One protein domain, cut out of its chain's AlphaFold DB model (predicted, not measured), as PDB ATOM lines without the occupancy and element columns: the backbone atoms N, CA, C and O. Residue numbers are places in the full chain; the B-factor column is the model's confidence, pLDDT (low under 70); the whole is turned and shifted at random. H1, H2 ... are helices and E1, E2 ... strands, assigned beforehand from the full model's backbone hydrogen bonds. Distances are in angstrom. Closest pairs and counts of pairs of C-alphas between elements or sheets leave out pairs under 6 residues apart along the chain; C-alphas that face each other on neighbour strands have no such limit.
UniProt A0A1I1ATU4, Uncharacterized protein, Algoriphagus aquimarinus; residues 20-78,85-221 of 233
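AT A GLANCE: This is residues 20 to 78 and 85 to 221 of the 233 residues of an uncharacterized protein of Algoriphagus aquimarinus (UniProt A0A1I1ATU4). Two small three-stranded sheets, E1 E7 E8 and E3 E2 E6, face each other with crossed strands as a sandwich. H3 packs on E2 on the side away from E1 E7 E8, the E4 E5 ribbon sits beside E3, H1 and H4 lie at one end, and H2 lies far out among long loops. The printed part has 196 residues, with four named helices and eight strands in the order E1 H1 E2 E3 E4 H2 E5 H3 E6 H4 E7 E8; the three sheets, ordered E1 - E7 - E8, E3 - E2 - E6 and E4 - E5, are antiparallel. The class is mixed, helices and strands, with 86 residues in named elements, under half. The whole is compact, with a radius of gyration of the C-alphas of 15.9 A and spans of 41 by 39 by 34 A.

IN THESE COORDINATES: Find C-alpha 34 at (12.252, 43.727, 119.526), where E1, residues 34 to 37, begins. H1 is residues 39 to 44. E2, residues 52 to 60, runs 24.9 A, and E3, residues 65 to 73, runs 25.1 A. E4 is residues 92 to 95, H2 110 to 115 and E5 126 to 129. At C-alpha 130, (27.852, 49.943, 109.191), H3 begins and runs 19.8 A to residue 143. E6 is residues 154 to 158 and H4 166 to 172. E7, residues 178 to 186, runs 24.7 A; E8, residues 193 to 201, runs 25.5 A to (4.974, 36.430, 114.368).

HOW THE PARTS SIT: In the sandwich, two sheets face to face, the strands cross at 63 degrees. Look at N 36 and O 179, 2.8 A, for E1 and E7, and at N 197 and O 182, 2.7 A, for the hairpin E7 and E8. The hairpin E2 and E3 has N 54 and O 71 at 2.8 A; E2 and E6 have N 53 and O 157 at 2.8 A. E4 and E5 have N 95 and O 126 at 2.8 A. H3 is on the sheet E3 E2 E6; its closest C-alphas to E2 are Val 137 and Cys 58, 4.6 A. H1 only grazes that sheet, and H4 only grazes both large sheets. H1 and H4 only just touch, with 3 pairs of C-alphas within 8 A, the closest Arg 42 and Ile 171, 6.9 A. H2 is apart from H3. Every O i to N i+4 pair is within hydrogen-bond range in H1, H2 and H4, and 9 of 10 in H3.

THE WHOLE: The C-alphas farthest apart, Val 62 and Gly 163, are 43.7 A apart. Residues 79 to 84 are not printed; C-alphas 78 and 85 are 14.2 A apart across the cut. The link E4 to H2 is long. The mean pLDDT of the printed part is 75.1, with 62 residues under 70, among them 20 to 32, 101 to 118 and 209 to 221.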
ATOM      1  N   VAL A  20      15.182  29.776 128.734       56.97
ATOM      2  CA  VAL A  20      14.833  31.130 129.184       56.97
ATOM      3  C   VAL A  20      14.014  31.152 130.471       56.97
ATOM      4  O   VAL A  20      14.224  32.022 131.312       56.97
ATOM      5  N   MET A  21      13.097  30.202 130.657       56.91
ATOM      6  CA  MET A  21      12.275  30.115 131.869       56.91
ATOM      7  C   MET A  21      13.103  29.816 133.125       56.91
ATOM      8  O   MET A  21      12.723  30.233 134.216       56.91
ATOM      9  N   GLY A  22      14.231  29.113 132.979       52.91
ATOM     10  CA  GLY A  22      15.141  28.787 134.079       52.91
ATOM     11  C   GLY A  22      16.214  29.842 134.360       52.91
ATOM     12  O   GLY A  22      16.998  29.669 135.294       52.91
ATOM     13  N   MET A  23      16.295  30.910 133.561       55.47
ATOM     14  CA  MET A  23      17.386  31.875 133.664       55.47
ATOM     15  C   MET A  23      17.132  32.907 134.765       55.47
ATOM     16  O   MET A  23      16.045  33.491 134.838       55.47
ATOM     17  N   PRO A  24      18.137  33.198 135.613       50.84
ATOM     18  CA  PRO A  24      18.036  34.313 136.534       50.84
ATOM     19  C   PRO A  24      17.864  35.608 135.729       50.84
ATOM     20  O   PRO A  24      18.549  35.830 134.729       50.84
ATOM     21  N   ARG A  25      16.948  36.478 136.174       53.19
ATOM     22  CA  ARG A  25      16.759  37.842 135.648       53.19
ATOM     23  C   ARG A  25      17.964  38.708 136.036       53.19
ATOM     24  O   ARG A  25      17.856  39.591 136.877       53.19
ATOM     25  N   ALA A  26      19.141  38.377 135.525       42.84
ATOM     26  CA  ALA A  26      20.409  38.867 136.042       42.84
ATOM     27  C   ALA A  26      21.111  39.749 135.017       42.84
ATOM     28  O   ALA A  26      22.047  39.321 134.367       42.84
ATOM     29  N   LEU A  27      20.601  40.971 134.896       47.38
ATOM     30  CA  LEU A  27      21.263  42.252 134.628       47.38
ATOM     31  C   LEU A  27      20.222  43.139 133.960       47.38
ATOM     32  O   LEU A  27      19.429  42.702 133.129       47.38
ATOM     33  N   ASP A  28      20.221  44.398 134.359       51.06
ATOM     34  CA  ASP A  28      19.277  45.426 133.940       51.06
ATOM     35  C   ASP A  28      19.592  45.907 132.502       51.06
ATOM     36  O   ASP A  28      19.643  47.110 132.232       51.06
ATOM     37  N   LEU A  29      19.846  44.950 131.586       50.78
ATOM     38  CA  LEU A  29      20.230  45.126 130.176       50.78
ATOM     39  C   LEU A  29      19.174  45.870 129.359       50.78
ATOM     40  O   LEU A  29      19.417  46.238 128.218       50.78
ATOM     41  N   GLY A  30      18.000  46.122 129.925       47.84
ATOM     42  CA  GLY A  30      17.118  47.135 129.381       47.84
ATOM     43  C   GLY A  30      16.360  46.778 128.112       47.84
ATOM     44  O   GLY A  30      15.671  47.649 127.597       47.84
ATOM     45  N   ALA A  31      16.399  45.533 127.642       50.84
ATOM     46  CA  ALA A  31      15.533  45.105 126.554       50.84
ATOM     47  C   ALA A  31      15.284  43.599 126.592       50.84
ATOM     48  O   ALA A  31      16.139  42.799 126.222       50.84
ATOM     49  N   PHE A  32      14.063  43.211 126.953       61.34
ATOM     50  CA  PHE A  32      13.510  41.970 126.432       61.34
ATOM     51  C   PHE A  32      12.923  42.277 125.063       61.34
ATOM     52  O   PHE A  32      11.730  42.524 124.921       61.34
ATOM     53  N   GLY A  33      13.794  42.259 124.060       73.38
ATOM     54  CA  GLY A  33      13.367  42.014 122.699       73.38
ATOM     55  C   GLY A  33      13.036  43.207 121.817       73.38
ATOM     56  O   GLY A  33      13.197  44.379 122.153       73.38
ATOM     57  N   GLY A  34      12.604  42.845 120.623       82.31
ATOM     58  CA  GLY A  34      12.252  43.727 119.526       82.31
ATOM     59  C   GLY A  34      11.691  42.899 118.380       82.31
ATOM     60  O   GLY A  34      11.639  41.670 118.462       82.31
ATOM     61  N   THR A  35      11.250  43.567 117.324       88.56
ATOM     62  CA  THR A  35      10.598  42.907 116.197       88.56
ATOM     63  C   THR A  35      11.195  43.379 114.882       88.56
ATOM     64  O   THR A  35      11.332  44.579 114.654       88.56
ATOM     65  N   PHE A  36      11.529  42.429 114.017       92.19
ATOM     66  CA  PHE A  36      11.926  42.646 112.634       92.19
ATOM     67  C   PHE A  36      10.760  42.347 111.709       92.19
ATOM     68  O   PHE A  36      10.069  41.344 111.879       92.19
ATOM     69  N   ASN A  37      10.580  43.176 110.691       93.12
ATOM     70  CA  ASN A  37       9.810  42.778 109.521       93.12
ATOM     71  C   ASN A  37      10.637  41.762 108.714       93.12
ATOM     72  O   ASN A  37      11.849  41.930 108.587       93.12
ATOM     73  N   VAL A  38      10.029  40.692 108.198       92.31
ATOM     74  CA  VAL A  38      10.791  39.669 107.454       92.31
ATOM     75  C   VAL A  38      11.032  40.020 105.987       92.31
ATOM     76  O   VAL A  38      11.725  39.271 105.309       92.31
ATOM     77  N   ASN A  39      10.477  41.119 105.471       91.62
ATOM     78  CA  ASN A  39      10.529  41.445 104.044       91.62
ATOM     79  C   ASN A  39      11.957  41.532 103.494       91.62
ATOM     80  O   ASN A  39      12.240  40.892 102.483       91.62
ATOM     81  N   GLU A  40      12.880  42.245 104.148       88.50
ATOM     82  CA  GLU A  40      14.271  42.252 103.676       88.50
ATOM     83  C   GLU A  40      14.961  40.896 103.880       88.50
ATOM     84  O   GLU A  40      15.750  40.468 103.039       88.50
ATOM     85  N   LEU A  41      14.626  40.164 104.949       90.94
ATOM     86  CA  LEU A  41      15.188  38.834 105.198       90.94
ATOM     87  C   LEU A  41      14.748  37.839 104.108       90.94
ATOM     88  O   LEU A  41      15.547  37.004 103.692       90.94
ATOM     89  N   ARG A  42      13.512  37.961 103.595       92.25
ATOM     90  CA  ARG A  42      12.994  37.176 102.460       92.25
ATOM     91  C   ARG A  42      13.823  37.387 101.194       92.25
ATOM     92  O   ARG A  42      13.979  36.441 100.430       92.25
ATOM     93  N   VAL A  43      14.366  38.587 100.985       92.25
ATOM     94  CA  VAL A  43      15.269  38.861  99.856       92.25
ATOM     95  C   VAL A  43      16.594  38.125 100.051       92.25
ATOM     96  O   VAL A  43      17.069  37.467  99.132       92.25
ATOM     97  N   TRP A  44      17.177  38.172 101.252       92.00
ATOM     98  CA  TRP A  44      18.466  37.526 101.515       92.00
ATOM     99  C   TRP A  44      18.419  36.004 101.403       92.00
ATOM    100  O   TRP A  44      19.325  35.423 100.815       92.00
ATOM    101  N   ILE A  45      17.365  35.351 101.905       90.75
ATOM    102  CA  ILE A  45      17.258  33.881 101.845       90.75
ATOM    103  C   ILE A  45      17.059  33.325 100.428       90.75
ATOM    104  O   ILE A  45      17.120  32.111 100.250       90.75
ATOM    105  N   GLN A  46      16.760  34.180  99.445       90.69
ATOM    106  CA  GLN A  46      16.666  33.784  98.037       90.69
ATOM    107  C   GLN A  46      18.040  33.727  97.357       90.69
ATOM    108  O   GLN A  46      18.156  33.125  96.289       90.69
ATOM    109  N   ASP A  47      19.076  34.326  97.951       90.12
ATOM    110  CA  ASP A  47      20.432  34.253  97.417       90.12
ATOM    111  C   ASP A  47      21.015  32.846  97.656       90.12
ATOM    112  O   ASP A  47      21.054  32.384  98.800       90.12
ATOM    113  N   PRO A  48      21.507  32.148  96.618       87.31
ATOM    114  CA  PRO A  48      22.074  30.806  96.766       87.31
ATOM    115  C   PRO A  48      23.341  30.763  97.633       87.31
ATOM    116  O   PRO A  48      23.708  29.697  98.121       87.31
ATOM    117  N   ASN A  49      24.015  31.897  97.835       87.75
ATOM    118  CA  ASN A  49      25.181  32.003  98.710       87.75
ATOM    119  C   ASN A  49      24.792  32.334 100.155       87.75
ATOM    120  O   ASN A  49      25.670  32.449 101.006       87.75
ATOM    121  N   PHE A  50      23.507  32.518 100.465       88.94
ATOM    122  CA  PHE A  50      23.071  32.834 101.817       88.94
ATOM    123  C   PHE A  50      23.364  31.683 102.787       88.94
ATOM    124  O   PHE A  50      22.790  30.596 102.723       88.94
ATOM    125  N   ASN A  51      24.260  31.955 103.731       85.50
ATOM    126  CA  ASN A  51      24.766  30.995 104.702       85.50
ATOM    127  C   ASN A  51      24.195  31.216 106.105       85.50
ATOM    128  O   ASN A  51      24.209  30.284 106.907       85.50
ATOM    129  N   GLY A  52      23.671  32.404 106.417       87.81
ATOM    130  CA  GLY A  52      23.114  32.673 107.737       87.81
ATOM    131  C   GLY A  52      22.842  34.143 108.038       87.81
ATOM    132  O   GLY A  52      22.986  35.015 107.184       87.81
ATOM    133  N   LEU A  53      22.485  34.418 109.290       89.44
ATOM    134  CA  LEU A  53      22.292  35.763 109.829       89.44
ATOM    135  C   LEU A  53      23.236  35.995 111.002       89.44
ATOM    136  O   LEU A  53      23.342  35.165 111.904       89.44
ATOM    137  N   MET A  54      23.890  37.148 111.011       89.00
ATOM    138  CA  MET A  54      24.602  37.659 112.169       89.00
ATOM    139  C   MET A  54      23.740  38.703 112.873       89.00
ATOM    140  O   MET A  54      23.248  39.633 112.243       89.00
ATOM    141  N   PHE A  55      23.586  38.567 114.181       89.69
ATOM    142  CA  PHE A  55      22.894  39.523 115.030       89.69
ATOM    143  C   PHE A  55      23.906  40.192 115.954       89.69
ATOM    144  O   PHE A  55      24.549  39.537 116.772       89.69
ATOM    145  N   TRP A  56      24.041  41.504 115.828       89.62
ATOM    146  CA  TRP A  56      24.999  42.308 116.578       89.62
ATOM    147  C   TRP A  56      24.328  42.964 117.772       89.62
ATOM    148  O   TRP A  56      23.364  43.705 117.586       89.62
ATOM    149  N   PHE A  57      24.838  42.728 118.981       87.75
ATOM    150  CA  PHE A  57      24.339  43.403 120.177       87.75
ATOM    151  C   PHE A  57      24.830  44.851 120.186       87.75
ATOM    152  O   PHE A  57      26.026  45.117 120.084       87.75
ATOM    153  N   CYS A  58      23.892  45.785 120.288       88.81
ATOM    154  CA  CYS A  58      24.121  47.216 120.149       88.81
ATOM    155  C   CYS A  58      23.639  47.957 121.394       88.81
ATOM    156  O   CYS A  58      22.615  47.588 121.968       88.81
ATOM    157  N   LEU A  59      24.339  49.029 121.770       87.25
ATOM    158  CA  LEU A  59      23.910  49.991 122.783       87.25
ATOM    159  C   LEU A  59      23.903  51.406 122.188       87.25
ATOM    160  O   LEU A  59      24.952  51.991 121.895       87.25
ATOM    161  N   GLU A  60      22.706  51.970 122.029       84.88
ATOM    162  CA  GLU A  60      22.538  53.345 121.552       84.88
ATOM    163  C   GLU A  60      22.711  54.322 122.722       84.88
ATOM    164  O   GLU A  60      21.842  54.445 123.585       84.88
ATOM    165  N   ALA A  61      23.853  55.017 122.754       74.62
ATOM    166  CA  ALA A  61      24.320  55.795 123.908       74.62
ATOM    167  C   ALA A  61      23.352  56.892 124.388       74.62
ATOM    168  O   ALA A  61      23.329  57.219 125.570       74.62
ATOM    169  N   VAL A  62      22.550  57.471 123.490       74.75
ATOM    170  CA  VAL A  62      21.638  58.575 123.835       74.75
ATOM    171  C   VAL A  62      20.450  58.087 124.664       74.75
ATOM    172  O   VAL A  62      20.013  58.768 125.586       74.75
ATOM    173  N   VAL A  63      19.930  56.902 124.342       71.31
ATOM    174  CA  VAL A  63      18.713  56.346 124.954       71.31
ATOM    175  C   VAL A  63      18.998  55.161 125.878       71.31
ATOM    176  O   VAL A  63      18.087  54.674 126.541       71.31
ATOM    177  N   ASN A  64      20.253  54.704 125.951       73.12
ATOM    178  CA  ASN A  64      20.687  53.524 126.707       73.12
ATOM    179  C   ASN A  64      19.837  52.277 126.414       73.12
ATOM    180  O   ASN A  64      19.556  51.469 127.300       73.12
ATOM    181  N   HIS A  65      19.409  52.128 125.159       78.50
ATOM    182  CA  HIS A  65      18.660  50.964 124.711       78.50
ATOM    183  C   HIS A  65      19.612  49.919 124.149       78.50
ATOM    184  O   HIS A  65      20.388  50.206 123.233       78.50
ATOM    185  N   VAL A  66      19.508  48.702 124.682       81.81
ATOM    186  CA  VAL A  66      20.131  47.521 124.093       81.81
ATOM    187  C   VAL A  66      19.190  46.939 123.045       81.81
ATOM    188  O   VAL A  66      17.995  46.789 123.276       81.81
ATOM    189  N   PHE A  67      19.717  46.602 121.879       87.38
ATOM    190  CA  PHE A  67      18.968  45.937 120.814       87.38
ATOM    191  C   PHE A  67      19.918  45.086 119.981       87.38
ATOM    192  O   PHE A  67      21.128  45.090 120.211       87.38
ATOM    193  N   VAL A  68      19.370  44.342 119.020       89.75
ATOM    194  CA  VAL A  68      20.186  43.646 118.023       89.75
ATOM    195  C   VAL A  68      19.938  44.224 116.640       89.75
ATOM    196  O   VAL A  68      18.815  44.625 116.345       89.75
ATOM    197  N   VAL A  69      20.965  44.257 115.797       92.88
ATOM    198  CA  VAL A  69      20.824  44.527 114.356       92.88
ATOM    199  C   VAL A  69      21.235  43.308 113.550       92.88
ATOM    200  O   VAL A  69      22.082  42.536 113.998       92.88
ATOM    201  N   VAL A  70      20.635  43.131 112.374       93.38
ATOM    202  CA  VAL A  70      20.847  41.953 111.527       93.38
ATOM    203  C   VAL A  70      21.757  42.286 110.359       93.38
ATOM    204  O   VAL A  70      21.561  43.274 109.649       93.38
ATOM    205  N   GLU A  71      22.721  41.407 110.140       92.81
ATOM    206  CA  GLU A  71      23.604  41.371 108.988       92.81
ATOM    207  C   GLU A  71      23.452  40.020 108.267       92.81
ATOM    208  O   GLU A  71      23.532  38.968 108.915       92.81
ATOM    209  N   PRO A  72      23.285  39.999 106.935       92.31
ATOM    210  CA  PRO A  72      23.297  38.758 106.178       92.31
ATOM    211  C   PRO A  72      24.718  38.202 106.059       92.31
ATOM    212  O   PRO A  72      25.690  38.935 105.862       92.31
ATOM    213  N   ARG A  73      24.850  36.876 106.125       88.38
ATOM    214  CA  ARG A  73      26.108  36.169 105.878       88.38
ATOM    215  C   ARG A  73      26.009  35.366 104.596       88.38
ATOM    216  O   ARG A  73      25.202  34.448 104.506       88.38
ATOM    217  N   PHE A  74      26.885  35.676 103.644       83.62
ATOM    218  CA  PHE A  74      26.988  34.958 102.369       83.62
ATOM    219  C   PHE A  74      28.219  34.036 102.274       83.62
ATOM    220  O   PHE A  74      28.358  33.271 101.330       83.62
ATOM    221  N   GLY A  75      29.124  34.078 103.258       75.56
ATOM    222  CA  GLY A  75      30.283  33.182 103.352       75.56
ATOM    223  C   GLY A  75      30.177  32.214 104.532       75.56
ATOM    224  O   GLY A  75      29.408  32.450 105.467       75.56
ATOM    225  N   LYS A  76      30.991  31.149 104.519       70.12
ATOM    226  CA  LYS A  76      31.106  30.215 105.650       70.12
ATOM    227  C   LYS A  76      31.698  30.925 106.867       70.12
ATOM    228  O   LYS A  76      32.894  31.203 106.908       70.12
ATOM    229  N   PHE A  77      30.864  31.193 107.866       71.31
ATOM    230  CA  PHE A  77      31.255  31.922 109.072       71.31
ATOM    231  C   PHE A  77      32.331  31.191 109.900       71.31
ATOM    232  O   PHE A  77      33.301  31.811 110.337       71.31
ATOM    233  N   TYR A  78      32.206  29.868 110.053       64.75
ATOM    234  CA  TYR A  78      33.077  29.047 110.909       64.75
ATOM    235  C   TYR A  78      34.526  28.904 110.427       64.75
ATOM    236  O   TYR A  78      35.374  28.441 111.182       64.75
ATOM    237  N   SER A  85      38.054  39.979 116.990       70.06
ATOM    238  CA  SER A  85      38.157  41.242 116.250       70.06
ATOM    239  C   SER A  85      37.070  41.421 115.186       70.06
ATOM    240  O   SER A  85      37.095  42.400 114.439       70.06
ATOM    241  N   TYR A  86      36.101  40.502 115.111       77.19
ATOM    242  CA  TYR A  86      35.070  40.550 114.084       77.19
ATOM    243  C   TYR A  86      34.228  41.825 114.209       77.19
ATOM    244  O   TYR A  86      33.748  42.184 115.291       77.19
ATOM    245  N   ILE A  87      34.000  42.463 113.064       82.38
ATOM    246  CA  ILE A  87      33.136  43.630 112.896       82.38
ATOM    247  C   ILE A  87      32.065  43.353 111.833       82.38
ATOM    248  O   ILE A  87      32.266  42.484 110.978       82.38
ATOM    249  N   PRO A  88      30.935  44.079 111.847       87.25
ATOM    250  CA  PRO A  88      30.006  44.076 110.725       87.25
ATOM    251  C   PRO A  88      30.734  44.312 109.389       87.25
ATOM    252  O   PRO A  88      31.603  45.179 109.302       87.25
ATOM    253  N   LEU A  89      30.377  43.569 108.342       85.56
ATOM    254  CA  LEU A  89      30.973  43.643 106.999       85.56
ATOM    255  C   LEU A  89      30.016  44.235 105.960       85.56
ATOM    256  O   LEU A  89      30.465  44.888 105.021       85.56
ATOM    257  N   ALA A  90      28.709  44.006 106.102       85.69
ATOM    258  CA  ALA A  90      27.714  44.598 105.207       85.69
ATOM    259  C   ALA A  90      27.739  46.133 105.299       85.69
ATOM    260  O   ALA A  90      27.890  46.677 106.390       85.69
ATOM    261  N   ASN A  91      27.576  46.831 104.168       84.44
ATOM    262  CA  ASN A  91      27.577  48.303 104.121       84.44
ATOM    263  C   ASN A  91      26.426  48.911 104.930       84.44
ATOM    264  O   ASN A  91      26.594  49.941 105.584       84.44
ATOM    265  N   GLU A  92      25.275  48.250 104.887       87.00
ATOM    266  CA  GLU A  92      24.090  48.611 105.646       87.00
ATOM    267  C   GLU A  92      23.530  47.379 106.352       87.00
ATOM    268  O   GLU A  92      23.622  46.254 105.848       87.00
ATOM    269  N   LEU A  93      22.986  47.602 107.543       91.56
ATOM    270  CA  LEU A  93      22.426  46.577 108.410       91.56
ATOM    271  C   LEU A  93      21.008  46.949 108.818       91.56
ATOM    272  O   LEU A  93      20.623  48.117 108.826       91.56
ATOM    273  N   ILE A  94      20.242  45.940 109.215       91.81
ATOM    274  CA  ILE A  94      18.826  46.101 109.525       91.81
ATOM    275  C   ILE A  94      18.632  46.268 111.029       91.81
ATOM    276  O   ILE A  94      18.921  45.361 111.813       91.81
ATOM    277  N   LYS A  95      18.095  47.422 111.429       91.31
ATOM    278  CA  LYS A  95      17.595  47.696 112.782       91.31
ATOM    279  C   LYS A  95      16.120  47.259 112.894       91.31
ATOM    280  O   LYS A  95      15.373  47.441 111.929       91.31
ATOM    281  N   PRO A  96      15.684  46.707 114.046       89.88
ATOM    282  CA  PRO A  96      14.302  46.276 114.248       89.88
ATOM    283  C   PRO A  96      13.307  47.421 114.034       89.88
ATOM    284  O   PRO A  96      13.586  48.555 114.430       89.88
ATOM    285  N   VAL A  97      12.113  47.110 113.514       88.31
ATOM    286  CA  VAL A  97      10.994  48.073 113.404       88.31
ATOM    287  C   VAL A  97      10.538  48.574 114.771       88.31
ATOM    288  O   VAL A  97       9.994  49.666 114.906       88.31
ATOM    289  N   GLN A  98      10.733  47.747 115.797       85.25
ATOM    290  CA  GLN A  98      10.315  48.024 117.159       85.25
ATOM    291  C   GLN A  98      11.350  47.473 118.130       85.25
ATOM    292  O   GLN A  98      11.681  46.289 118.080       85.25
ATOM    293  N   ILE A  99      11.814  48.322 119.043       83.44
ATOM    294  CA  ILE A  99      12.620  47.931 120.202       83.44
ATOM    295  C   ILE A  99      11.704  47.997 121.418       83.44
ATOM    296  O   ILE A  99      11.010  48.996 121.621       83.44
ATOM    297  N   LEU A 100      11.662  46.925 122.205       72.12
ATOM    298  CA  LEU A 100      10.820  46.887 123.391       72.12
ATOM    299  C   LEU A 100      11.525  47.584 124.562       72.12
ATOM    300  O   LEU A 100      12.725  47.386 124.764       72.12
ATOM    301  N   PRO A 101      10.803  48.404 125.346       63.34
ATOM    302  CA  PRO A 101      11.399  49.116 126.465       63.34
ATOM    303  C   PRO A 101      11.799  48.159 127.595       63.34
ATOM    304  O   PRO A 101      11.178  47.121 127.817       63.34
ATOM    305  N   LYS A 102      12.774  48.597 128.393       58.75
ATOM    306  CA  LYS A 102      13.316  47.963 129.609       58.75
ATOM    307  C   LYS A 102      12.292  47.367 130.586       58.75
ATOM    308  O   LYS A 102      12.614  46.426 131.300       58.75
ATOM    309  N   ASN A 103      11.061  47.880 130.587       48.94
ATOM    310  CA  ASN A 103      10.029  47.602 131.584       48.94
ATOM    311  C   ASN A 103       8.704  47.112 130.977       48.94
ATOM    312  O   ASN A 103       7.644  47.532 131.438       48.94
ATOM    313  N   VAL A 104       8.715  46.238 129.961       49.00
ATOM    314  CA  VAL A 104       7.491  45.496 129.587       49.00
ATOM    315  C   VAL A 104       7.115  44.593 130.774       49.00
ATOM    316  O   VAL A 104       7.582  43.467 130.856       49.00
ATOM    317  N   ASN A 105       6.383  45.170 131.740       43.25
ATOM    318  CA  ASN A 105       6.003  44.682 133.070       43.25
ATOM    319  C   ASN A 105       6.887  43.556 133.620       43.25
ATOM    320  O   ASN A 105       6.706  42.397 133.255       43.25
ATOM    321  N   GLY A 106       7.752  43.884 134.590       42.84
ATOM    322  CA  GLY A 106       8.671  42.979 135.304       42.84
ATOM    323  C   GLY A 106       8.040  41.785 136.047       42.84
ATOM    324  O   GLY A 106       8.639  41.228 136.960       42.84
ATOM    325  N   THR A 107       6.838  41.362 135.675       40.50
ATOM    326  CA  THR A 107       6.107  40.193 136.159       40.50
ATOM    327  C   THR A 107       5.642  39.272 135.035       40.50
ATOM    328  O   THR A 107       5.325  38.126 135.335       40.50
ATOM    329  N   MET A 108       5.626  39.705 133.768       48.38
ATOM    330  CA  MET A 108       5.220  38.824 132.677       48.38
ATOM    331  C   MET A 108       6.335  37.802 132.444       48.38
ATOM    332  O   MET A 108       7.455  38.151 132.070       48.38
ATOM    333  N   LEU A 109       6.062  36.540 132.781       53.03
ATOM    334  CA  LEU A 109       6.992  35.443 132.537       53.03
ATOM    335  C   LEU A 109       7.273  35.383 131.033       53.03
ATOM    336  O   LEU A 109       6.379  35.669 130.236       53.03
ATOM    337  N   ILE A 110       8.486  34.992 130.625       54.88
ATOM    338  CA  ILE A 110       8.763  34.763 129.200       54.88
ATOM    339  C   ILE A 110       7.690  33.846 128.607       54.88
ATOM    340  O   ILE A 110       7.202  34.123 127.527       54.88
ATOM    341  N   GLU A 111       7.215  32.848 129.351       53.94
ATOM    342  CA  GLU A 111       6.093  31.993 128.957       53.94
ATOM    343  C   GLU A 111       4.795  32.754 128.625       53.94
ATOM    344  O   GLU A 111       4.144  32.454 127.627       53.94
ATOM    345  N   ASP A 112       4.427  33.768 129.410       56.75
ATOM    346  CA  ASP A 112       3.279  34.625 129.106       56.75
ATOM    347  C   ASP A 112       3.532  35.464 127.857       56.75
ATOM    348  O   ASP A 112       2.631  35.643 127.046       56.75
ATOM    349  N   TRP A 113       4.754  35.952 127.668       61.50
ATOM    350  CA  TRP A 113       5.127  36.699 126.469       61.50
ATOM    351  C   TRP A 113       5.165  35.812 125.216       61.50
ATOM    352  O   TRP A 113       4.775  36.253 124.138       61.50
ATOM    353  N   LEU A 114       5.551  34.541 125.365       56.34
ATOM    354  CA  LEU A 114       5.503  33.514 124.325       56.34
ATOM    355  C   LEU A 114       4.064  33.177 123.932       56.34
ATOM    356  O   LEU A 114       3.781  33.033 122.746       56.34
ATOM    357  N   LYS A 115       3.158  33.078 124.909       56.00
ATOM    358  CA  LYS A 115       1.760  32.668 124.694       56.00
ATOM    359  C   LYS A 115       0.822  33.817 124.332       56.00
ATOM    360  O   LYS A 115      -0.143  33.603 123.614       56.00
ATOM    361  N   LYS A 116       1.070  35.017 124.853       59.03
ATOM    362  CA  LYS A 116       0.183  36.189 124.743       59.03
ATOM    363  C   LYS A 116       0.807  37.325 123.947       59.03
ATOM    364  O   LYS A 116       0.368  38.457 124.119       59.03
ATOM    365  N   GLY A 117       1.874  37.073 123.186       59.91
ATOM    366  CA  GLY A 117       2.664  38.096 122.505       59.91
ATOM    367  C   GLY A 117       1.870  38.859 121.446       59.91
ATOM    368  O   GLY A 117       2.164  38.688 120.278       59.91
ATOM    369  N   GLY A 118       0.923  39.697 121.865       58.50
ATOM    370  CA  GLY A 118      -0.007  40.492 121.065       58.50
ATOM    371  C   GLY A 118       0.311  41.977 121.140       58.50
ATOM    372  O   GLY A 118      -0.562  42.830 121.304       58.50
ATOM    373  N   LEU A 119       1.603  42.305 121.074       71.25
ATOM    374  CA  LEU A 119       2.010  43.677 120.809       71.25
ATOM    375  C   LEU A 119       1.851  43.912 119.313       71.25
ATOM    376  O   LEU A 119       2.569  43.305 118.519       71.25
ATOM    377  N   LYS A 120       0.926  44.807 118.947       76.81
ATOM    378  CA  LYS A 120       0.784  45.263 117.564       76.81
ATOM    379  C   LYS A 120       2.133  45.752 117.056       76.81
ATOM    380  O   LYS A 120       2.770  46.602 117.683       76.81
ATOM    381  N   VAL A 121       2.539  45.209 115.918       82.56
ATOM    382  CA  VAL A 121       3.776  45.575 115.239       82.56
ATOM    383  C   VAL A 121       3.411  46.520 114.104       82.56
ATOM    384  O   VAL A 121       2.521  46.235 113.309       82.56
ATOM    385  N   SER A 122       4.074  47.668 114.032       79.75
ATOM    386  CA  SER A 122       3.861  48.639 112.961       79.75
ATOM    387  C   SER A 122       5.181  49.273 112.565       79.75
ATOM    388  O   SER A 122       5.955  49.656 113.440       79.75
ATOM    389  N   GLY A 123       5.400  49.430 111.263       83.56
ATOM    390  CA  GLY A 123       6.606  50.039 110.712       83.56
ATOM    391  C   GLY A 123       7.377  49.102 109.787       83.56
ATOM    392  O   GLY A 123       7.077  47.911 109.667       83.56
ATOM    393  N   ALA A 124       8.362  49.682 109.114       87.38
ATOM    394  CA  ALA A 124       9.366  48.968 108.339       87.38
ATOM    395  C   ALA A 124      10.659  48.883 109.150       87.38
ATOM    396  O   ALA A 124      10.829  49.618 110.128       87.38
ATOM    397  N   ASN A 125      11.557  47.979 108.760       91.06
ATOM    398  CA  ASN A 125      12.878  47.993 109.360       91.06
ATOM    399  C   ASN A 125      13.623  49.253 108.915       91.06
ATOM    400  O   ASN A 125      13.287  49.874 107.904       91.06
ATOM    401  N   THR A 126      14.645  49.621 109.678       92.00
ATOM    402  CA  THR A 126      15.501  50.754 109.326       92.00
ATOM    403  C   THR A 126      16.847  50.230 108.857       92.00
ATOM    404  O   THR A 126      17.521  49.522 109.607       92.00
ATOM    405  N   SER A 127      17.249  50.596 107.638       92.06
ATOM    406  CA  SER A 127      18.611  50.369 107.151       92.06
ATOM    407  C   SER A 127      19.549  51.394 107.786       92.06
ATOM    408  O   SER A 127      19.276  52.595 107.737       92.06
ATOM    409  N   ILE A 128      20.621  50.929 108.421       91.44
ATOM    410  CA  ILE A 128      21.599  51.761 109.127       91.44
ATOM    411  C   ILE A 128      22.999  51.483 108.568       91.44
ATOM    412  O   ILE A 128      23.375  50.312 108.442       91.44
ATOM    413  N   PRO A 129      23.808  52.518 108.272       90.19
ATOM    414  CA  PRO A 129      25.183  52.330 107.835       90.19
ATOM    415  C   PRO A 129      26.027  51.577 108.865       90.19
ATOM    416  O   PRO A 129      25.964  51.833 110.069       90.19
ATOM    417  N   ASN A 130      26.909  50.711 108.377       88.75
ATOM    418  CA  ASN A 130      27.852  49.943 109.191       88.75
ATOM    419  C   ASN A 130      28.625  50.799 110.207       88.75
ATOM    420  O   ASN A 130      28.760  50.427 111.370       88.75
ATOM    421  N   SER A 131      29.080  51.981 109.785       88.50
ATOM    422  CA  SER A 131      29.880  52.887 110.615       88.50
ATOM    423  C   SER A 131      29.158  53.370 111.876       88.50
ATOM    424  O   SER A 131      29.809  53.708 112.866       88.50
ATOM    425  N   GLU A 132      27.826  53.409 111.859       89.50
ATOM    426  CA  GLU A 132      27.007  53.721 113.027       89.50
ATOM    427  C   GLU A 132      26.826  52.485 113.917       89.50
ATOM    428  O   GLU A 132      26.990  52.577 115.134       89.50
ATOM    429  N   ILE A 133      26.616  51.310 113.310       89.25
ATOM    430  CA  ILE A 133      26.517  50.039 114.039       89.25
ATOM    431  C   ILE A 133      27.794  49.725 114.808       89.25
ATOM    432  O   ILE A 133      27.711  49.365 115.979       89.25
ATOM    433  N   VAL A 134      28.967  49.880 114.188       90.00
ATOM    434  CA  VAL A 134      30.258  49.609 114.841       90.00
ATOM    435  C   VAL A 134      30.369  50.395 116.144       90.00
ATOM    436  O   VAL A 134      30.696  49.820 117.176       90.00
ATOM    437  N   LYS A 135      29.970  51.674 116.144       89.88
ATOM    438  CA  LYS A 135      29.963  52.495 117.363       89.88
ATOM    439  C   LYS A 135      29.028  51.935 118.431       89.88
ATOM    440  O   LYS A 135      29.383  51.926 119.606       89.88
ATOM    441  N   TRP A 136      27.834  51.477 118.062       90.94
ATOM    442  CA  TRP A 136      26.893  50.897 119.026       90.94
ATOM    443  C   TRP A 136      27.336  49.533 119.555       90.94
ATOM    444  O   TRP A 136      27.096  49.238 120.727       90.94
ATOM    445  N   VAL A 137      27.989  48.720 118.725       87.94
ATOM    446  CA  VAL A 137      28.600  47.447 119.130       87.94
ATOM    447  C   VAL A 137      29.759  47.704 120.089       87.94
ATOM    448  O   VAL A 137      29.842  47.060 121.132       87.94
ATOM    449  N   ASP A 138      30.613  48.680 119.794       87.31
ATOM    450  CA  ASP A 138      31.729  49.052 120.664       87.31
ATOM    451  C   ASP A 138      31.238  49.617 122.000       87.31
ATOM    452  O   ASP A 138      31.766  49.252 123.052       87.31
ATOM    453  N   ASN A 139      30.186  50.442 121.986       87.56
ATOM    454  CA  ASN A 139      29.529  50.910 123.208       87.56
ATOM    455  C   ASN A 139      29.009  49.732 124.032       87.56
ATOM    456  O   ASN A 139      29.253  49.677 125.234       87.56
ATOM    457  N   PHE A 140      28.334  48.775 123.388       86.12
ATOM    458  CA  PHE A 140      27.848  47.574 124.054       86.12
ATOM    459  C   PHE A 140      29.012  46.814 124.701       86.12
ATOM    460  O   PHE A 140      29.021  46.627 125.916       86.12
ATOM    461  N   LYS A 141      30.042  46.459 123.925       81.88
ATOM    462  CA  LYS A 141      31.236  45.752 124.412       81.88
ATOM    463  C   LYS A 141      31.917  46.497 125.559       81.88
ATOM    464  O   LYS A 141      32.285  45.876 126.546       81.88
ATOM    465  N   THR A 142      32.052  47.818 125.464       83.38
ATOM    466  CA  THR A 142      32.718  48.643 126.482       83.38
ATOM    467  C   THR A 142      31.920  48.687 127.782       83.38
ATOM    468  O   THR A 142      32.467  48.397 128.847       83.38
ATOM    469  N   THR A 143      30.622  48.998 127.711       80.94
ATOM    470  CA  THR A 143      29.735  49.085 128.883       80.94
ATOM    471  C   THR A 143      29.606  47.746 129.603       80.94
ATOM    472  O   THR A 143      29.507  47.708 130.829       80.94
ATOM    473  N   TYR A 144      29.653  46.649 128.850       75.94
ATOM    474  CA  TYR A 144      29.439  45.290 129.340       75.94
ATOM    475  C   TYR A 144      30.732  44.462 129.460       75.94
ATOM    476  O   TYR A 144      30.687  43.273 129.771       75.94
ATOM    477  N   SER A 145      31.894  45.103 129.293       68.06
ATOM    478  CA  SER A 145      33.225  44.471 129.303       68.06
ATOM    479  C   SER A 145      33.584  43.790 130.628       68.06
ATOM    480  O   SER A 145      34.281  42.780 130.637       68.06
ATOM    481  N   SER A 146      33.101  44.319 131.754       57.84
ATOM    482  CA  SER A 146      33.431  43.843 133.105       57.84
ATOM    483  C   SER A 146      32.596  42.654 133.584       57.84
ATOM    484  O   SER A 146      32.836  42.146 134.676       57.84
ATOM    485  N   SER A 147      31.589  42.235 132.816       57.50
ATOM    486  CA  SER A 147      30.579  41.265 133.265       57.50
ATOM    487  C   SER A 147      30.707  39.891 132.589       57.50
ATOM    488  O   SER A 147      29.778  39.088 132.640       57.50
ATOM    489  N   ASP A 148      31.863  39.604 131.973       57.62
ATOM    490  CA  ASP A 148      32.128  38.397 131.163       57.62
ATOM    491  C   ASP A 148      31.057  38.157 130.077       57.62
ATOM    492  O   ASP A 148      30.819  37.033 129.629       57.62
ATOM    493  N   LEU A 149      30.383  39.234 129.666       58.34
ATOM    494  CA  LEU A 149      29.259  39.210 128.742       58.34
ATOM    495  C   LEU A 149      29.752  38.921 127.340       58.34
ATOM    496  O   LEU A 149      30.658  39.604 126.879       58.34
ATOM    497  N   ASN A 150      29.144  37.908 126.704       63.03
ATOM    498  CA  ASN A 150      29.384  37.446 125.330       63.03
ATOM    499  C   ASN A 150      30.555  38.166 124.632       63.03
ATOM    500  O   ASN A 150      30.351  39.172 123.955       63.03
ATOM    501  N   GLU A 151      31.758  37.624 124.824       62.38
ATOM    502  CA  GLU A 151      33.071  38.171 124.441       62.38
ATOM    503  C   GLU A 151      33.146  38.777 123.027       62.38
ATOM    504  O   GLU A 151      33.959  39.654 122.750       62.38
ATOM    505  N   PHE A 152      32.274  38.326 122.133       71.38
ATOM    506  CA  PHE A 152      32.260  38.685 120.726       71.38
ATOM    507  C   PHE A 152      31.298  39.837 120.385       71.38
ATOM    508  O   PHE A 152      31.478  40.511 119.370       71.38
ATOM    509  N   GLY A 153      30.296  40.115 121.230       79.25
ATOM    510  CA  GLY A 153      29.283  41.152 120.987       79.25
ATOM    511  C   GLY A 153      28.289  40.822 119.865       79.25
ATOM    512  O   GLY A 153      27.585  41.709 119.384       79.25
ATOM    513  N   PHE A 154      28.199  39.557 119.448       83.81
ATOM    514  CA  PHE A 154      27.266  39.104 118.416       83.81
ATOM    515  C   PHE A 154      26.785  37.667 118.640       83.81
ATOM    516  O   PHE A 154      27.268  36.942 119.513       83.81
ATOM    517  N   THR A 155      25.822  37.263 117.820       81.31
ATOM    518  CA  THR A 155      25.311  35.902 117.703       81.31
ATOM    519  C   THR A 155      25.068  35.527 116.248       81.31
ATOM    520  O   THR A 155      24.463  36.295 115.506       81.31
ATOM    521  N   TYR A 156      25.464  34.319 115.855       82.31
ATOM    522  CA  TYR A 156      25.267  33.794 114.504       82.31
ATOM    523  C   TYR A 156      24.168  32.727 114.434       82.31
ATOM    524  O   TYR A 156      24.108  31.848 115.285       82.31
ATOM    525  N   PHE A 157      23.344  32.780 113.388       81.56
ATOM    526  CA  PHE A 157      22.384  31.747 113.000       81.56
ATOM    527  C   PHE A 157      22.798  31.211 111.629       81.56
ATOM    528  O   PHE A 157      22.852  31.973 110.665       81.56
ATOM    529  N   ILE A 158      23.073  29.914 111.524       80.56
ATOM    530  CA  ILE A 158      23.341  29.223 110.263       80.56
ATOM    531  C   ILE A 158      22.037  28.902 109.508       80.56
ATOM    532  O   ILE A 158      21.042  28.424 110.046       80.56
ATOM    533  N   ASN A 159      22.013  29.156 108.204       82.62
ATOM    534  CA  ASN A 159      20.848  28.829 107.395       82.62
ATOM    535  C   ASN A 159      20.687  27.313 107.234       82.62
ATOM    536  O   ASN A 159      19.577  26.816 107.361       82.62
ATOM    537  N   GLN A 160      21.773  26.573 106.985       78.88
ATOM    538  CA  GLN A 160      21.712  25.148 106.655       78.88
ATOM    539  C   GLN A 160      22.563  24.261 107.565       78.88
ATOM    540  O   GLN A 160      23.750  24.491 107.729       78.88
ATOM    541  N   HIS A 161      21.977  23.193 108.103       75.69
ATOM    542  CA  HIS A 161      22.696  22.156 108.853       75.69
ATOM    543  C   HIS A 161      22.032  20.794 108.614       75.69
ATOM    544  O   HIS A 161      20.812  20.673 108.721       75.69
ATOM    545  N   LYS A 162      22.831  19.776 108.257       75.38
ATOM    546  CA  LYS A 162      22.359  18.418 107.903       75.38
ATOM    547  C   LYS A 162      21.265  18.399 106.816       75.38
ATOM    548  O   LYS A 162      20.320  17.625 106.886       75.38
ATOM    549  N   GLY A 163      21.389  19.268 105.808       74.94
ATOM    550  CA  GLY A 163      20.453  19.347 104.675       74.94
ATOM    551  C   GLY A 163      19.141  20.096 104.951       74.94
ATOM    552  O   GLY A 163      18.323  20.234 104.046       74.94
ATOM    553  N   ILE A 164      18.944  20.619 106.164       74.50
ATOM    554  CA  ILE A 164      17.746  21.377 106.556       74.50
ATOM    555  C   ILE A 164      18.048  22.879 106.486       74.50
ATOM    556  O   ILE A 164      19.065  23.310 107.025       74.50
ATOM    557  N   SER A 165      17.169  23.669 105.851       81.31
ATOM    558  CA  SER A 165      17.290  25.137 105.722       81.31
ATOM    559  C   SER A 165      16.480  25.878 106.794       81.31
ATOM    560  O   SER A 165      15.353  26.290 106.552       81.31
ATOM    561  N   TYR A 166      17.033  26.053 107.990       79.38
ATOM    562  CA  TYR A 166      16.343  26.566 109.178       79.38
ATOM    563  C   TYR A 166      15.809  27.992 109.033       79.38
ATOM    564  O   TYR A 166      14.636  28.232 109.303       79.38
ATOM    565  N   ILE A 167      16.639  28.946 108.601       84.06
ATOM    566  CA  ILE A 167      16.219  30.356 108.509       84.06
ATOM    567  C   ILE A 167      15.199  30.516 107.380       84.06
ATOM    568  O   ILE A 167      14.162  31.154 107.566       84.06
ATOM    569  N   SER A 168      15.453  29.874 106.235       85.50
ATOM    570  CA  SER A 168      14.498  29.827 105.126       85.50
ATOM    571  C   SER A 168      13.166  29.193 105.537       85.50
ATOM    572  O   SER A 168      12.115  29.726 105.186       85.50
ATOM    573  N   ASN A 169      13.190  28.092 106.292       83.88
ATOM    574  CA  ASN A 169      11.983  27.429 106.779       83.88
ATOM    575  C   ASN A 169      11.224  28.325 107.759       83.88
ATOM    576  O   ASN A 169      10.028  28.510 107.578       83.88
ATOM    577  N   LEU A 170      11.908  28.947 108.726       84.00
ATOM    578  CA  LEU A 170      11.299  29.864 109.694       84.00
ATOM    579  C   LEU A 170      10.581  31.034 109.009       84.00
ATOM    580  O   LEU A 170       9.438  31.335 109.342       84.00
ATOM    581  N   ILE A 171      11.239  31.696 108.056       87.19
ATOM    582  CA  ILE A 171      10.688  32.877 107.371       87.19
ATOM    583  C   ILE A 171       9.524  32.507 106.443       87.19
ATOM    584  O   ILE A 171       8.593  33.294 106.275       87.19
ATOM    585  N   ASN A 172       9.569  31.324 105.826       85.19
ATOM    586  CA  ASN A 172       8.526  30.857 104.909       85.19
ATOM    587  C   ASN A 172       7.440  30.018 105.597       85.19
ATOM    588  O   ASN A 172       6.522  29.540 104.931       85.19
ATOM    589  N   PHE A 173       7.526  29.826 106.912       79.50
ATOM    590  CA  PHE A 173       6.550  29.060 107.666       79.50
ATOM    591  C   PHE A 173       5.228  29.823 107.786       79.50
ATOM    592  O   PHE A 173       5.194  30.937 108.306       79.50
ATOM    593  N   LYS A 174       4.120  29.197 107.369       79.06
ATOM    594  CA  LYS A 174       2.756  29.746 107.489       79.06
ATOM    595  C   LYS A 174       2.682  31.222 107.042       79.06
ATOM    596  O   LYS A 174       3.115  31.555 105.946       79.06
ATOM    597  N   ASP A 175       2.122  32.079 107.896       84.75
ATOM    598  CA  ASP A 175       1.854  33.496 107.660       84.75
ATOM    599  C   ASP A 175       2.839  34.407 108.417       84.75
ATOM    600  O   ASP A 175       2.465  35.433 108.991       84.75
ATOM    601  N   VAL A 176       4.113  34.005 108.492       88.06
ATOM    602  CA  VAL A 176       5.155  34.803 109.153       88.06
ATOM    603  C   VAL A 176       5.343  36.140 108.430       88.06
ATOM    604  O   VAL A 176       5.797  36.203 107.283       88.06
ATOM    605  N   HIS A 177       5.042  37.221 109.145       91.88
ATOM    606  CA  HIS A 177       5.240  38.606 108.711       91.88
ATOM    607  C   HIS A 177       6.361  39.297 109.487       91.88
ATOM    608  O   HIS A 177       7.022  40.209 108.983       91.88
ATOM    609  N   TYR A 178       6.600  38.836 110.711       91.38
ATOM    610  CA  TYR A 178       7.603  39.399 111.587       91.38
ATOM    611  C   TYR A 178       8.395  38.304 112.298       91.38
ATOM    612  O   TYR A 178       7.906  37.196 112.523       91.38
ATOM    613  N   ILE A 179       9.620  38.642 112.683       88.31
ATOM    614  CA  ILE A 179      10.410  37.869 113.633       88.31
ATOM    615  C   ILE A 179      10.599  38.725 114.869       88.31
ATOM    616  O   ILE A 179      11.252  39.769 114.834       88.31
ATOM    617  N   ARG A 180      10.038  38.272 115.980       85.25
ATOM    618  CA  ARG A 180      10.305  38.864 117.286       85.25
ATOM    619  C   ARG A 180      11.519  38.188 117.885       85.25
ATOM    620  O   ARG A 180      11.710  36.999 117.681       85.25
ATOM    621  N   TYR A 181      12.344  38.915 118.618       82.06
ATOM    622  CA  TYR A 181      13.461  38.313 119.331       82.06
ATOM    623  C   TYR A 181      13.386  38.597 120.822       82.06
ATOM    624  O   TYR A 181      12.855  39.624 121.230       82.06
ATOM    625  N   ALA A 182      13.953  37.709 121.626       76.56
ATOM    626  CA  ALA A 182      14.326  37.946 123.013       76.56
ATOM    627  C   ALA A 182      15.743  37.431 123.229       76.56
ATOM    628  O   ALA A 182      16.180  36.519 122.533       76.56
ATOM    629  N   PHE A 183      16.453  37.978 124.207       75.06
ATOM    630  CA  PHE A 183      17.712  37.395 124.640       75.06
ATOM    631  C   PHE A 183      17.792  37.286 126.158       75.06
ATOM    632  O   PHE A 183      17.133  38.033 126.880       75.06
ATOM    633  N   ALA A 184      18.577  36.324 126.631       68.94
ATOM    634  CA  ALA A 184      18.768  36.043 128.049       68.94
ATOM    635  C   ALA A 184      20.136  35.394 128.304       68.94
ATOM    636  O   ALA A 184      20.832  35.008 127.367       68.94
ATOM    637  N   TYR A 185      20.528  35.282 129.572       68.19
ATOM    638  CA  TYR A 185      21.813  34.703 129.957       68.19
ATOM    639  C   TYR A 185      21.822  33.191 129.952       68.19
ATOM    640  O   TYR A 185      21.136  32.572 130.750       68.19
ATOM    641  N   ASP A 186      22.693  32.591 129.158       65.12
ATOM    642  CA  ASP A 186      22.915  31.159 129.149       65.12
ATOM    643  C   ASP A 186      24.239  30.790 129.808       65.12
ATOM    644  O   ASP A 186      25.312  31.158 129.341       65.12
ATOM    645  N   THR A 187      24.148  30.032 130.897       62.16
ATOM    646  CA  THR A 187      25.291  29.515 131.656       62.16
ATOM    647  C   THR A 187      25.667  28.083 131.264       62.16
ATOM    648  O   THR A 187      26.661  27.552 131.760       62.16
ATOM    649  N   SER A 188      24.905  27.433 130.374       60.47
ATOM    650  CA  SER A 188      25.115  26.029 129.993       60.47
ATOM    651  C   SER A 188      26.393  25.803 129.174       60.47
ATOM    652  O   SER A 188      26.986  24.716 129.240       60.47
ATOM    653  N   CYS A 189      26.823  26.823 128.422       56.22
ATOM    654  CA  CYS A 189      27.983  26.782 127.527       56.22
ATOM    655  C   CYS A 189      29.208  27.493 128.118       56.22
ATOM    656  O   CYS A 189      30.269  26.883 128.234       56.22
ATOM    657  N   LYS A 190      29.056  28.758 128.525       61.88
ATOM    658  CA  LYS A 190      30.060  29.575 129.226       61.88
ATOM    659  C   LYS A 190      29.312  30.466 130.232       61.88
ATOM    660  O   LYS A 190      28.158  30.801 129.971       61.88
ATOM    661  N   PRO A 191      29.911  30.849 131.372       60.12
ATOM    662  CA  PRO A 191      29.321  31.871 132.232       60.12
ATOM    663  C   PRO A 191      28.978  33.134 131.426       60.12
ATOM    664  O   PRO A 191      29.763  33.547 130.574       60.12
ATOM    665  N   ASN A 192      27.809  33.724 131.689       62.75
ATOM    666  CA  ASN A 192      27.396  35.034 131.172       62.75
ATOM    667  C   ASN A 192      27.308  35.171 129.628       62.75
ATOM    668  O   ASN A 192      27.365  36.278 129.089       62.75
ATOM    669  N   SER A 193      27.097  34.075 128.885       69.19
ATOM    670  CA  SER A 193      26.785  34.156 127.448       69.19
ATOM    671  C   SER A 193      25.380  34.703 127.202       69.19
ATOM    672  O   SER A 193      24.438  34.332 127.892       69.19
ATOM    673  N   LEU A 194      25.217  35.560 126.191       73.56
ATOM    674  CA  LEU A 194      23.896  36.009 125.752       73.56
ATOM    675  C   LEU A 194      23.347  35.051 124.708       73.56
ATOM    676  O   LEU A 194      23.963  34.841 123.664       73.56
ATOM    677  N   ARG A 195      22.163  34.516 124.989       74.06
ATOM    678  CA  ARG A 195      21.393  33.700 124.067       74.06
ATOM    679  C   ARG A 195      20.323  34.531 123.395       74.06
ATOM    680  O   ARG A 195      19.494  35.081 124.106       74.06
ATOM    681  N   LEU A 196      20.316  34.582 122.062       78.81
ATOM    682  CA  LEU A 196      19.244  35.200 121.274       78.81
ATOM    683  C   LEU A 196      18.252  34.139 120.813       78.81
ATOM    684  O   LEU A 196      18.630  33.029 120.444       78.81
ATOM    685  N   ILE A 197      16.978  34.498 120.852       76.00
ATOM    686  CA  ILE A 197      15.859  33.622 120.564       76.00
ATOM    687  C   ILE A 197      14.904  34.371 119.658       76.00
ATOM    688  O   ILE A 197      14.508  35.481 119.987       76.00
ATOM    689  N   LEU A 198      14.587  33.785 118.510       80.81
ATOM    690  CA  LEU A 198      13.740  34.347 117.463       80.81
ATOM    691  C   LEU A 198      12.372  33.692 117.558       80.81
ATOM    692  O   LEU A 198      12.334  32.531 117.910       80.81
ATOM    693  N   PHE A 199      11.288  34.392 117.240       78.88
ATOM    694  CA  PHE A 199       9.912  33.905 117.293       78.88
ATOM    695  C   PHE A 199       9.164  34.290 116.022       78.88
ATOM    696  O   PHE A 199       9.214  35.464 115.639       78.88
ATOM    697  N   PRO A 200       8.449  33.344 115.388       82.69
ATOM    698  CA  PRO A 200       7.605  33.643 114.246       82.69
ATOM    699  C   PRO A 200       6.379  34.431 114.712       82.69
ATOM    700  O   PRO A 200       5.711  34.052 115.675       82.69
ATOM    701  N   VAL A 201       6.077  35.528 114.026       85.44
ATOM    702  CA  VAL A 201       4.974  36.430 114.368       85.44
ATOM    703  C   VAL A 201       4.130  36.702 113.125       85.44
ATOM    704  O   VAL A 201       4.659  36.973 112.041       85.44
ATOM    705  N   GLY A 202       2.812  36.592 113.289       87.75
ATOM    706  CA  GLY A 202       1.826  36.836 112.236       87.75
ATOM    707  C   GLY A 202       1.586  38.324 111.980       87.75
ATOM    708  O   GLY A 202       2.129  39.186 112.672       87.75
ATOM    709  N   VAL A 203       0.746  38.635 110.991       88.31
ATOM    710  CA  VAL A 203       0.462  40.020 110.569       88.31
ATOM    711  C   VAL A 203      -0.096  40.905 111.689       88.31
ATOM    712  O   VAL A 203       0.254  42.079 111.782       88.31
ATOM    713  N   ASP A 204      -0.894  40.335 112.592       85.62
ATOM    714  CA  ASP A 204      -1.530  41.070 113.691       85.62
ATOM    715  C   ASP A 204      -0.579  41.352 114.870       85.62
ATOM    716  O   ASP A 204      -0.930  42.055 115.821       85.62
ATOM    717  N   GLY A 205       0.657  40.847 114.798       80.00
ATOM    718  CA  GLY A 205       1.661  40.981 115.849       80.00
ATOM    719  C   GLY A 205       1.610  39.878 116.905       80.00
ATOM    720  O   GLY A 205       2.429  39.915 117.825       80.00
ATOM    721  N   ASP A 206       0.714  38.899 116.751       82.19
ATOM    722  CA  ASP A 206       0.618  37.710 117.598       82.19
ATOM    723  C   ASP A 206       1.709  36.681 117.265       82.19
ATOM    724  O   ASP A 206       2.020  36.426 116.096       82.19
ATOM    725  N   ASN A 207       2.297  36.065 118.297       78.19
ATOM    726  CA  ASN A 207       3.213  34.940 118.100       78.19
ATOM    727  C   ASN A 207       2.465  33.771 117.450       78.19
ATOM    728  O   ASN A 207       1.391  33.374 117.905       78.19
ATOM    729  N   ILE A 208       3.068  33.166 116.433       78.75
ATOM    730  CA  ILE A 208       2.557  31.924 115.856       78.75
ATOM    731  C   ILE A 208       2.847  30.797 116.856       78.75
ATOM    732  O   ILE A 208       3.985  30.622 117.292       78.75
ATOM    733  N   GLU A 209       1.804  30.064 117.261       66.31
ATOM    734  CA  GLU A 209       1.875  29.144 118.399       66.31
ATOM    735  C   GLU A 209       2.980  28.084 118.278       66.31
ATOM    736  O   GLU A 209       3.112  27.378 117.273       66.31
ATOM    737  N   VAL A 210       3.699  27.908 119.389       53.03
ATOM    738  CA  VAL A 210       4.858  27.015 119.533       53.03
ATOM    739  C   VAL A 210       4.515  25.533 119.340       53.03
ATOM    740  O   VAL A 210       5.395  24.747 119.011       53.03
ATOM    741  N   GLN A 211       3.243  25.136 119.466       51.25
ATOM    742  CA  GLN A 211       2.810  23.749 119.235       51.25
ATOM    743  C   GLN A 211       3.040  23.259 117.796       51.25
ATOM    744  O   GLN A 211       3.126  22.061 117.563       51.25
ATOM    745  N   TYR A 212       3.198  24.173 116.833       48.41
ATOM    746  CA  TYR A 212       3.561  23.831 115.455       48.41
ATOM    747  C   TYR A 212       5.077  23.851 115.195       48.41
ATOM    748  O   TYR A 212       5.497  23.726 114.050       48.41
ATOM    749  N   LEU A 213       5.890  24.051 116.237       49.84
ATOM    750  CA  LEU A 213       7.347  24.209 116.170       49.84
ATOM    751  C   LEU A 213       8.094  23.020 116.806       49.84
ATOM    752  O   LEU A 213       9.269  23.139 117.148       49.84
ATOM    753  N   GLU A 214       7.410  21.883 116.991       43.59
ATOM    754  CA  GLU A 214       8.020  20.616 117.431       43.59
ATOM    755  C   GLU A 214       8.806  19.908 116.309       43.59
ATOM    756  O   GLU A 214       9.529  18.950 116.570       43.59
ATOM    757  N   GLU A 215       8.700  20.384 115.066       49.66
ATOM    758  CA  GLU A 215       9.479  19.881 113.936       49.66
ATOM    759  C   GLU A 215      10.903  20.467 113.928       49.66
ATOM    760  O   GLU A 215      11.104  21.646 114.224       49.66
ATOM    761  N   GLU A 216      11.904  19.681 113.503       44.59
ATOM    762  CA  GLU A 216      13.288  20.155 113.289       44.59
ATOM    763  C   GLU A 216      13.371  21.340 112.298       44.59
ATOM    764  O   GLU A 216      14.332  22.106 112.271       44.59
ATOM    765  N   SER A 217      12.343  21.544 111.477       43.84
ATOM    766  CA  SER A 217      12.207  22.704 110.589       43.84
ATOM    767  C   SER A 217      11.996  24.024 111.350       43.84
ATOM    768  O   SER A 217      12.273  25.091 110.801       43.84
ATOM    769  N   GLY A 218      11.553  23.954 112.608       45.75
ATOM    770  CA  GLY A 218      11.342  25.074 113.514       45.75
ATOM    771  C   GLY A 218      12.501  25.320 114.479       45.75
ATOM    772  O   GLY A 218      12.299  26.005 115.466       45.75
ATOM    773  N   LEU A 219      13.705  24.770 114.293       52.25
ATOM    774  CA  LEU A 219      14.763  24.970 115.294       52.25
ATOM    775  C   LEU A 219      15.258  26.423 115.374       52.25
ATOM    776  O   LEU A 219      15.388  27.161 114.396       52.25
ATOM    777  N   LEU A 220      15.601  26.782 116.601       58.69
ATOM    778  CA  LEU A 220      16.234  28.000 117.041       58.69
ATOM    779  C   LEU A 220      17.721  27.725 117.221       58.69
ATOM    780  O   LEU A 220      18.159  27.016 118.130       58.69
ATOM    781  N   GLN A 221      18.523  28.240 116.305       52.44
ATOM    782  CA  GLN A 221      19.934  27.906 116.317       52.44
ATOM    783  C   GLN A 221      20.717  28.630 117.401       52.44
ATOM    784  O   GLN A 221      20.383  29.743 117.804       52.44
TER     785      GLN A 221